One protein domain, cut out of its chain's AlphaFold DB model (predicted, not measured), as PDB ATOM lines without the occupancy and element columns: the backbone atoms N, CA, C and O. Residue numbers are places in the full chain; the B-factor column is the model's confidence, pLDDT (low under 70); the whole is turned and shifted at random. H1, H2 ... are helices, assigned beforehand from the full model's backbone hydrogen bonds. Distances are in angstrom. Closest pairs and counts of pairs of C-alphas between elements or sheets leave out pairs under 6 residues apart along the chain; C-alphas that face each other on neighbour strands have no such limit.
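What this domain is: This is residues 3 to 73 of the 73 residues of the protein "Group II intron reverse transcriptase/maturase" of Tissierella creatinini (UniProt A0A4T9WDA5). A small head of short helices, H1 to H5, lies at one end, with H2 and H3 packed on each other as a slanting pair; from the head the chain runs out through the short helix H6 to H7, which sticks out as an arm with residues 63 to 73. This arm makes much of the length, while the other 60 residues form a fairly compact body of 31 by 22 by 19 A. The printed part has 71 residues with seven named helices, H1 to H7 in chain order, and no named strand; the class is all helix. The whole is loose, with a radius of gyration of the C-alphas of 14.8 A and spans of 48 by 22 by 19 A.

Where its parts are: H1, residues 3 to 6, begins at C-alpha 3 at (113.691, 81.044, 63.612). H2, residues 10 to 19, is the longest helix by residues and measures 14.1 A from first to last C-alpha. H3, residues 24 to 31, measures 10.3 A. H4 holds residues 37 to 41, H5 residues 44 to 49 and H6 residues 52 to 57; C-alpha 52 is at (109.052, 79.713, 76.759). H7, residues 63 to 71, measures 11.8 A and ends at C-alpha 71 at (102.614, 98.293, 86.604).

How they stand to each other: H1 and H2 are close but not clearly touching; their closest C-alphas, those of Trp 4 and Lys 13, are 7.4 A apart. H1 and H4 only just touch, with 3 pairs of C-alphas within 8 A, the closest being Trp 4 and Tyr 37 at 7.3 A. H2 and H3 touch, opposite ways at a steep tilt of 46 degrees, with the C-alphas of Lys 13 and Ala 31 closest at 5.2 A. H5 is close to H2 but not clearly touching it; their closest C-alphas are those of Leu 17 and Ser 49, 6.5 A apart. H5 and H6 meet only through their link. H6 and H7 are apart. In H2, H3, H4, H5, H6 and H7 each O i to N i+4 pair is within hydrogen-bond range; H1 is too short for such a pair, and its one O i to N i+3 pair is within range.

The domain as a whole: The C-alphas of Trp 25 and Asn 73, the two farthest apart, are 48.6 A from each other. The printed part has no cut and ends at residue 73, the chain's last residue. The six links between the helices are tight. The mean pLDDT of the printed part is 91.5, and only residue 73 is under 70.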
ATOM      1  N   TYR A   3     112.757  82.179  63.618       89.62
ATOM      2  CA  TYR A   3     113.691  81.044  63.612       89.62
ATOM      3  C   TYR A   3     113.556  80.140  62.387       89.62
ATOM      4  O   TYR A   3     114.540  79.806  61.739       89.62
ATOM      5  N   TRP A   4     112.329  79.803  61.986       91.56
ATOM      6  CA  TRP A   4     112.121  78.963  60.801       91.56
ATOM      7  C   TRP A   4     112.562  79.638  59.494       91.56
ATOM      8  O   TRP A   4     112.936  78.951  58.546       91.56
ATOM      9  N   LYS A   5     112.519  80.979  59.437       91.00
ATOM     10  CA  LYS A   5     113.079  81.754  58.320       91.00
ATOM     11  C   LYS A   5     114.609  81.798  58.382       91.00
ATOM     12  O   LYS A   5     115.246  81.689  57.339       91.00
ATOM     13  N   GLN A   6     115.193  81.913  59.579       92.50
ATOM     14  CA  GLN A   6     116.647  81.842  59.783       92.50
ATOM     15  C   GLN A   6     117.203  80.467  59.382       92.50
ATOM     16  O   GLN A   6     118.240  80.371  58.725       92.50
ATOM     17  N   TRP A   7     116.490  79.385  59.695       93.94
ATOM     18  CA  TRP A   7     116.856  78.023  59.305       93.94
ATOM     19  C   TRP A   7     116.461  77.747  57.849       93.94
ATOM     20  O   TRP A   7     115.612  76.911  57.556       93.94
ATOM     21  N   LYS A   8     117.070  78.462  56.900       90.88
ATOM     22  CA  LYS A   8     116.688  78.393  55.479       90.88
ATOM     23  C   LYS A   8     116.903  77.004  54.865       90.88
ATOM     24  O   LYS A   8     116.069  76.533  54.094       90.88
ATOM     25  N   ARG A   9     118.018  76.340  55.189       95.88
ATOM     26  CA  ARG A   9     118.392  75.034  54.614       95.88
ATOM     27  C   ARG A   9     117.780  73.884  55.416       95.88
ATOM     28  O   ARG A   9     117.788  73.918  56.642       95.88
ATOM     29  N   ILE A  10     117.353  72.820  54.729       95.25
ATOM     30  CA  ILE A  10     116.798  71.597  55.346       95.25
ATOM     31  C   ILE A  10     117.761  71.012  56.387       95.25
ATOM     32  O   ILE A  10     117.354  70.745  57.514       95.25
ATOM     33  N   LYS A  11     119.056  70.904  56.054       96.25
ATOM     34  CA  LYS A  11     120.093  70.424  56.986       96.25
ATOM     35  C   LYS A  11     120.155  71.268  58.268       96.25
ATOM     36  O   LYS A  11     120.318  70.723  59.354       96.25
ATOM     37  N   THR A  12     119.985  72.588  58.151       96.56
ATOM     38  CA  THR A  12     119.963  73.504  59.300       96.56
ATOM     39  C   THR A  12     118.701  73.315  60.132       96.56
ATOM     40  O   THR A  12     118.809  73.210  61.349       96.56
ATOM     41  N   LYS A  13     117.524  73.206  59.498       95.25
ATOM     42  CA  LYS A  13     116.262  72.919  60.203       95.25
ATOM     43  C   LYS A  13     116.366  71.626  60.995       95.25
ATOM     44  O   LYS A  13     116.072  71.622  62.181       95.25
ATOM     45  N   PHE A  14     116.847  70.558  60.364       96.56
ATOM     46  CA  PHE A  14     117.035  69.268  61.017       96.56
ATOM     47  C   PHE A  14     117.988  69.365  62.217       96.56
ATOM     48  O   PHE A  14     117.626  68.950  63.318       96.56
ATOM     49  N   LYS A  15     119.169  69.974  62.033       97.00
ATOM     50  CA  LYS A  15     120.160  70.148  63.108       97.00
ATOM     51  C   LYS A  15     119.584  70.924  64.293       97.00
ATOM     52  O   LYS A  15     119.783  70.519  65.432       97.00
ATOM     53  N   MET A  16     118.862  72.010  64.025       95.62
ATOM     54  CA  MET A  16     118.257  72.834  65.072       95.62
ATOM     55  C   MET A  16     117.123  72.097  65.780       95.62
ATOM     56  O   MET A  16     117.095  72.058  67.002       95.62
ATOM     57  N   LEU A  17     116.239  71.423  65.043       95.00
ATOM     58  CA  LEU A  17     115.178  70.612  65.642       95.00
ATOM     59  C   LEU A  17     115.743  69.516  66.559       95.00
ATOM     60  O   LEU A  17     115.249  69.349  67.672       95.00
ATOM     61  N   LYS A  18     116.806  68.817  66.141       95.94
ATOM     62  CA  LYS A  18     117.515  67.843  66.992       95.94
ATOM     63  C   LYS A  18     118.151  68.502  68.217       95.94
ATOM     64  O   LYS A  18     118.076  67.933  69.299       95.94
ATOM     65  N   HIS A  19     118.754  69.679  68.053       93.75
ATOM     66  CA  HIS A  19     119.360  70.432  69.154       93.75
ATOM     67  C   HIS A  19     118.333  70.796  70.235       93.75
ATOM     68  O   HIS A  19     118.608  70.629  71.415       93.75
ATOM     69  N   TYR A  20     117.123  71.181  69.827       92.62
ATOM     70  CA  TYR A  20     116.001  71.460  70.727       92.62
ATOM     71  C   TYR A  20     115.216  70.201  71.160       92.62
ATOM     72  O   TYR A  20     114.064  70.293  71.581       92.62
ATOM     73  N   GLY A  21     115.803  69.004  71.044       92.00
ATOM     74  CA  GLY A  21     115.240  67.777  71.618       92.00
ATOM     75  C   GLY A  21     114.090  67.138  70.829       92.00
ATOM     76  O   GLY A  21     113.334  66.331  71.374       92.00
ATOM     77  N   ILE A  22     113.925  67.467  69.544       95.06
ATOM     78  CA  ILE A  22     112.966  66.768  68.682       95.06
ATOM     79  C   ILE A  22     113.555  65.433  68.219       95.06
ATOM     80  O   ILE A  22     114.683  65.362  67.729       95.06
ATOM     81  N   ASN A  23     112.750  64.370  68.325       95.19
ATOM     82  CA  ASN A  23     113.094  63.038  67.825       95.19
ATOM     83  C   ASN A  23     113.493  63.086  66.350       95.19
ATOM     84  O   ASN A  23     112.875  63.780  65.546       95.19
ATOM     85  N   GLU A  24     114.478  62.279  65.978       95.12
ATOM     86  CA  GLU A  24     115.099  62.307  64.654       95.12
ATOM     87  C   GLU A  24     114.128  62.135  63.492       95.12
ATOM     88  O   GLU A  24     114.138  62.928  62.552       95.12
ATOM     89  N   TRP A  25     113.238  61.153  63.597       94.94
ATOM     90  CA  TRP A  25     112.222  60.905  62.584       94.94
ATOM     91  C   TRP A  25     111.296  62.119  62.385       94.94
ATOM     92  O   TRP A  25     111.118  62.587  61.260       94.94
ATOM     93  N   LYS A  26     110.804  62.722  63.481       94.44
ATOM     94  CA  LYS A  26     109.985  63.948  63.424       94.44
ATOM     95  C   LYS A  26     110.776  65.153  62.924       94.44
ATOM     96  O   LYS A  26     110.232  66.006  62.225       94.44
ATOM     97  N   ALA A  27     112.057  65.249  63.269       95.75
ATOM     98  CA  ALA A  27     112.910  66.333  62.803       95.75
ATOM     99  C   ALA A  27     113.061  66.287  61.275       95.75
ATOM    100  O   ALA A  27     112.951  67.328  60.627       95.75
ATOM    101  N   TRP A  28     113.241  65.101  60.687       96.00
ATOM    102  CA  TRP A  28     113.288  64.926  59.233       96.00
ATOM    103  C   TRP A  28     111.949  65.202  58.548       96.00
ATOM    104  O   TRP A  28     111.923  65.870  57.508       96.00
ATOM    105  N   GLU A  29     110.847  64.747  59.146       95.19
ATOM    106  CA  GLU A  29     109.488  65.012  58.661       95.19
ATOM    107  C   GLU A  29     109.223  66.526  58.555       95.19
ATOM    108  O   GLU A  29     108.805  67.037  57.511       95.19
ATOM    109  N   PHE A  30     109.527  67.276  59.618       94.31
ATOM    110  CA  PHE A  30     109.247  68.710  59.670       94.31
ATOM    111  C   PHE A  30     110.284  69.558  58.936       94.31
ATOM    112  O   PHE A  30     109.915  70.579  58.352       94.31
ATOM    113  N   ALA A  31     111.555  69.154  58.889       94.88
ATOM    114  CA  ALA A  31     112.580  69.880  58.136       94.88
ATOM    115  C   ALA A  31     112.254  69.958  56.631       94.88
ATOM    116  O   ALA A  31     112.525  70.988  56.006       94.88
ATOM    117  N   ASN A  32     111.628  68.909  56.083       94.94
ATOM    118  CA  ASN A  32     111.232  68.790  54.673       94.94
ATOM    119  C   ASN A  32     109.787  69.226  54.382       94.94
ATOM    120  O   ASN A  32     109.277  69.020  53.280       94.94
ATOM    121  N   THR A  33     109.095  69.819  55.354       93.31
ATOM    122  CA  THR A  33     107.696  70.202  55.169       93.31
ATOM    123  C   THR A  33     107.524  71.249  54.061       93.31
ATOM    124  O   THR A  33     108.252  72.242  53.999       93.31
ATOM    125  N   ARG A  34     106.501  71.066  53.215       93.00
ATOM    126  CA  ARG A  34     106.066  72.072  52.225       93.00
ATOM    127  C   ARG A  34     105.056  73.077  52.791       93.00
ATOM    128  O   ARG A  34     104.552  73.926  52.062       93.00
ATOM    129  N   LYS A  35     104.710  72.970  54.079       92.12
ATOM    130  CA  LYS A  35     103.775  73.894  54.732       92.12
ATOM    131  C   LYS A  35     104.408  75.289  54.827       92.12
ATOM    132  O   LYS A  35     105.586  75.431  55.150       92.12
ATOM    133  N   GLY A  36     103.598  76.319  54.578       90.44
ATOM    134  CA  GLY A  36     104.025  77.713  54.679       90.44
ATOM    135  C   GLY A  36     104.416  78.127  56.103       90.44
ATOM    136  O   GLY A  36     104.051  77.479  57.089       90.44
ATOM    137  N   TYR A  37     105.131  79.248  56.212       91.00
ATOM    138  CA  TYR A  37     105.720  79.728  57.468       91.00
ATOM    139  C   TYR A  37     104.720  79.870  58.617       91.00
ATOM    140  O   TYR A  37     105.051  79.510  59.743       91.00
ATOM    141  N   TRP A  38     103.519  80.379  58.332       90.62
ATOM    142  CA  TRP A  38     102.473  80.589  59.334       90.62
ATOM    143  C   TRP A  38     101.939  79.274  59.914       90.62
ATOM    144  O   TRP A  38     101.833  79.103  61.128       90.62
ATOM    145  N   ARG A  39     101.685  78.291  59.044       92.44
ATOM    146  CA  ARG A  39     101.201  76.970  59.461       92.44
ATOM    147  C   ARG A  39     102.242  76.220  60.289       92.44
ATOM    148  O   ARG A  39     101.889  75.418  61.143       92.44
ATOM    149  N   ILE A  40     103.520  76.476  60.027       92.38
ATOM    150  CA  ILE A  40     104.623  75.858  60.755       92.38
ATOM    151  C   ILE A  40     104.897  76.550  62.093       92.38
ATOM    152  O   ILE A  40     105.168  75.844  63.062       92.38
ATOM    153  N   SER A  41     104.738  77.877  62.206       88.25
ATOM    154  CA  SER A  41     104.850  78.559  63.508       88.25
ATOM    155  C   SER A  41     103.920  77.987  64.569       88.25
ATOM    156  O   SER A  41     104.347  77.840  65.703       88.25
ATOM    157  N   ASN A  42     102.694  77.619  64.192       89.25
ATOM    158  CA  ASN A  42     101.709  77.057  65.114       89.25
ATOM    159  C   ASN A  42     101.710  75.514  65.128       89.25
ATOM    160  O   ASN A  42     100.678  74.878  65.328       89.25
ATOM    161  N   SER A  43     102.843  74.886  64.804       90.94
ATOM    162  CA  SER A  43     102.959  73.428  64.823       90.94
ATOM    163  C   SER A  43     103.485  72.929  66.174       90.94
ATOM    164  O   SER A  43     104.359  73.576  66.759       90.94
ATOM    165  N   PRO A  44     103.050  71.741  66.638       90.94
ATOM    166  CA  PRO A  44     103.524  71.163  67.898       90.94
ATOM    167  C   PRO A  44     105.041  70.974  67.947       90.94
ATOM    168  O   PRO A  44     105.642  71.030  69.012       90.94
ATOM    169  N   VAL A  45     105.679  70.765  66.792       91.88
ATOM    170  CA  VAL A  45     107.134  70.591  66.711       91.88
ATOM    171  C   VAL A  45     107.865  71.877  67.051       91.88
ATOM    172  O   VAL A  45     108.814  71.838  67.826       91.88
ATOM    173  N   LEU A  46     107.408  73.011  66.517       90.38
ATOM    174  CA  LEU A  46     108.024  74.297  66.820       90.38
ATOM    175  C   LEU A  46     107.713  74.764  68.235       90.38
ATOM    176  O   LEU A  46     108.629  75.221  68.909       90.38
ATOM    177  N   SER A  47     106.469  74.587  68.688       90.56
ATOM    178  CA  SER A  47     106.069  74.891  70.065       90.56
ATOM    179  C   SER A  47     106.868  74.076  71.085       90.56
ATOM    180  O   SER A  47     107.285  74.629  72.091       90.56
ATOM    181  N   LYS A  48     107.161  72.800  70.797       90.81
ATOM    182  CA  LYS A  48     108.018  71.976  71.658       90.81
ATOM    183  C   LYS A  48     109.491  72.387  71.595       90.81
ATOM    184  O   LYS A  48     110.169  72.345  72.611       90.81
ATOM    185  N   SER A  49     110.001  72.734  70.412       89.75
ATOM    186  CA  SER A  49     111.415  73.096  70.256       89.75
ATOM    187  C   SER A  49     111.759  74.480  70.814       89.75
ATOM    188  O   SER A  49     112.855  74.676  71.320       89.75
ATOM    189  N   LEU A  50     110.845  75.442  70.684       89.62
ATOM    190  CA  LEU A  50     111.028  76.841  71.074       89.62
ATOM    191  C   LEU A  50     110.002  77.201  72.151       89.62
ATOM    192  O   LEU A  50     109.190  78.108  71.971       89.62
ATOM    193  N   ASP A  51     110.007  76.432  73.234       90.19
ATOM    194  CA  ASP A  51     109.155  76.696  74.386       90.19
ATOM    195  C   ASP A  51     109.611  77.960  75.135       90.19
ATOM    196  O   ASP A  51     110.753  78.415  74.985       90.19
ATOM    197  N   ASN A  52     108.750  78.514  75.983       88.38
ATOM    198  CA  ASN A  52     109.052  79.713  76.759       88.38
ATOM    199  C   ASN A  52     110.335  79.552  77.590       88.38
ATOM    200  O   ASN A  52     111.169  80.445  77.634       88.38
ATOM    201  N   GLN A  53     110.594  78.379  78.163       88.31
ATOM    202  CA  GLN A  53     111.850  78.162  78.887       88.31
ATOM    203  C   GLN A  53     113.082  78.320  77.985       88.31
ATOM    204  O   GLN A  53     114.063  78.957  78.364       88.31
ATOM    205  N   THR A  54     113.023  77.786  76.763       89.38
ATOM    206  CA  THR A  54     114.135  77.893  75.808       89.38
ATOM    207  C   THR A  54     114.356  79.332  75.354       89.38
ATOM    208  O   THR A  54     115.498  79.772  75.260       89.38
ATOM    209  N   LEU A  55     113.282  80.086  75.122       90.19
ATOM    210  CA  LEU A  55     113.358  81.489  74.724       90.19
ATOM    211  C   LEU A  55     113.875  82.371  75.870       90.19
ATOM    212  O   LEU A  55     114.712  83.237  75.624       90.19
ATOM    213  N   ASN A  56     113.474  82.097  77.113       90.50
ATOM    214  CA  ASN A  56     114.027  82.768  78.286       90.50
ATOM    215  C   ASN A  56     115.541  82.525  78.410       90.50
ATOM    216  O   ASN A  56     116.320  83.463  78.551       90.50
ATOM    217  N   ASN A  57     115.979  81.272  78.240       89.31
ATOM    218  CA  ASN A  57     117.401  80.909  78.268       89.31
ATOM    219  C   ASN A  57     118.212  81.560  77.136       89.31
ATOM    220  O   ASN A  57     119.412  81.779  77.281       89.31
ATOM    221  N   LEU A  58     117.569  81.882  76.009       89.31
ATOM    222  CA  LEU A  58     118.171  82.637  74.907       89.31
ATOM    223  C   LEU A  58     118.227  84.154  75.177       89.31
ATOM    224  O   LEU A  58     118.758  84.890  74.347       89.31
ATOM    225  N   GLY A  59     117.698  84.623  76.312       90.69
ATOM    226  CA  GLY A  59     117.718  86.027  76.727       90.69
ATOM    227  C   GLY A  59     116.550  86.861  76.197       90.69
ATOM    228  O   GLY A  59     116.644  88.088  76.164       90.69
ATOM    229  N   TYR A  60     115.457  86.231  75.753       90.31
ATOM    230  CA  TYR A  60     114.269  86.972  75.332       90.31
ATOM    231  C   TYR A  60     113.510  87.517  76.540       90.31
ATOM    232  O   TYR A  60     113.162  86.780  77.456       90.31
ATOM    233  N   LEU A  61     113.197  88.813  76.493       89.00
ATOM    234  CA  LEU A  61     112.319  89.454  77.464       89.00
ATOM    235  C   LEU A  61     110.859  89.144  77.138       89.00
ATOM    236  O   LEU A  61     110.400  89.364  76.013       89.00
ATOM    237  N   TYR A  62     110.117  88.694  78.145       91.19
ATOM    238  CA  TYR A  62     108.672  88.569  78.045       91.19
ATOM    239  C   TYR A  62     108.009  89.904  78.328       91.19
ATOM    240  O   TYR A  62     108.323  90.598  79.295       91.19
ATOM    241  N   PHE A  63     107.037  90.243  77.484       90.94
ATOM    242  CA  PHE A  63     106.231  91.437  77.686       90.94
ATOM    243  C   PHE A  63     105.488  91.398  79.026       90.94
ATOM    244  O   PHE A  63     105.427  92.416  79.703       90.94
ATOM    245  N   SER A  64     104.976  90.230  79.432       91.00
ATOM    246  CA  SER A  64     104.319  90.035  80.731       91.00
ATOM    247  C   SER A  64     105.230  90.393  81.899       91.00
ATOM    248  O   SER A  64     104.804  91.097  82.809       91.00
ATOM    249  N   ASP A  65     106.486  89.953  81.846       90.12
ATOM    250  CA  ASP A  65     107.453  90.148  82.926       90.12
ATOM    251  C   ASP A  65     107.826  91.627  83.036       90.12
ATOM    252  O   ASP A  65     107.874  92.193  84.129       90.12
ATOM    253  N   TYR A  66     108.021  92.283  81.889       91.44
ATOM    254  CA  TYR A  66     108.244  93.723  81.837       91.44
ATOM    255  C   TYR A  66     107.027  94.513  82.332       91.44
ATOM    256  O   TYR A  66     107.170  95.436  83.131       91.44
ATOM    257  N   TYR A  67     105.826  94.138  81.889       93.81
ATOM    258  CA  TYR A  67     104.582  94.781  82.295       93.81
ATOM    259  C   TYR A  67     104.365  94.673  83.807       93.81
ATOM    260  O   TYR A  67     104.112  95.683  84.457       93.81
ATOM    261  N   ALA A  68     104.543  93.481  84.384       92.50
ATOM    262  CA  ALA A  68     104.435  93.267  85.825       92.50
ATOM    263  C   ALA A  68     105.436  94.132  86.608       92.50
ATOM    264  O   ALA A  68     105.065  94.764  87.591       92.50
ATOM    265  N   LYS A  69     106.682  94.231  86.129       92.12
ATOM    266  CA  LYS A  69     107.717  95.077  86.741       92.12
ATOM    267  C   LYS A  69     107.361  96.571  86.747       92.12
ATOM    268  O   LYS A  69     107.795  97.286  87.644       92.12
ATOM    269  N   VAL A  70     106.643  97.056  85.734       93.56
ATOM    270  CA  VAL A  70     106.316  98.486  85.586       93.56
ATOM    271  C   VAL A  70     104.990  98.849  86.254       93.56
ATOM    272  O   VAL A  70     104.892  99.919  86.846       93.56
ATOM    273  N   CYS A  71     103.976  97.988  86.159       87.88
ATOM    274  CA  CYS A  71     102.614  98.293  86.604       87.88
ATOM    275  C   CYS A  71     102.280  97.817  88.026       87.88
ATOM    276  O   CYS A  71     101.258  98.243  88.551       87.88
ATOM    277  N   VAL A  72     103.086  96.937  88.631       72.00
ATOM    278  CA  VAL A  72     102.853  96.397  89.991       72.00
ATOM    279  C   VAL A  72     103.821  97.012  91.023       72.00
ATOM    280  O   VAL A  72     104.067  96.425  92.071       72.00
ATOM    281  N   ASN A  73     104.364  98.201  90.737       51.56
ATOM    282  CA  ASN A  73     105.012  99.055  91.743       51.56
ATOM    283  C   ASN A  73     103.993  99.983  92.403       51.56
ATOM    284  O   ASN A  73     103.217 100.611  91.647       51.56
TER     285      ASN A  73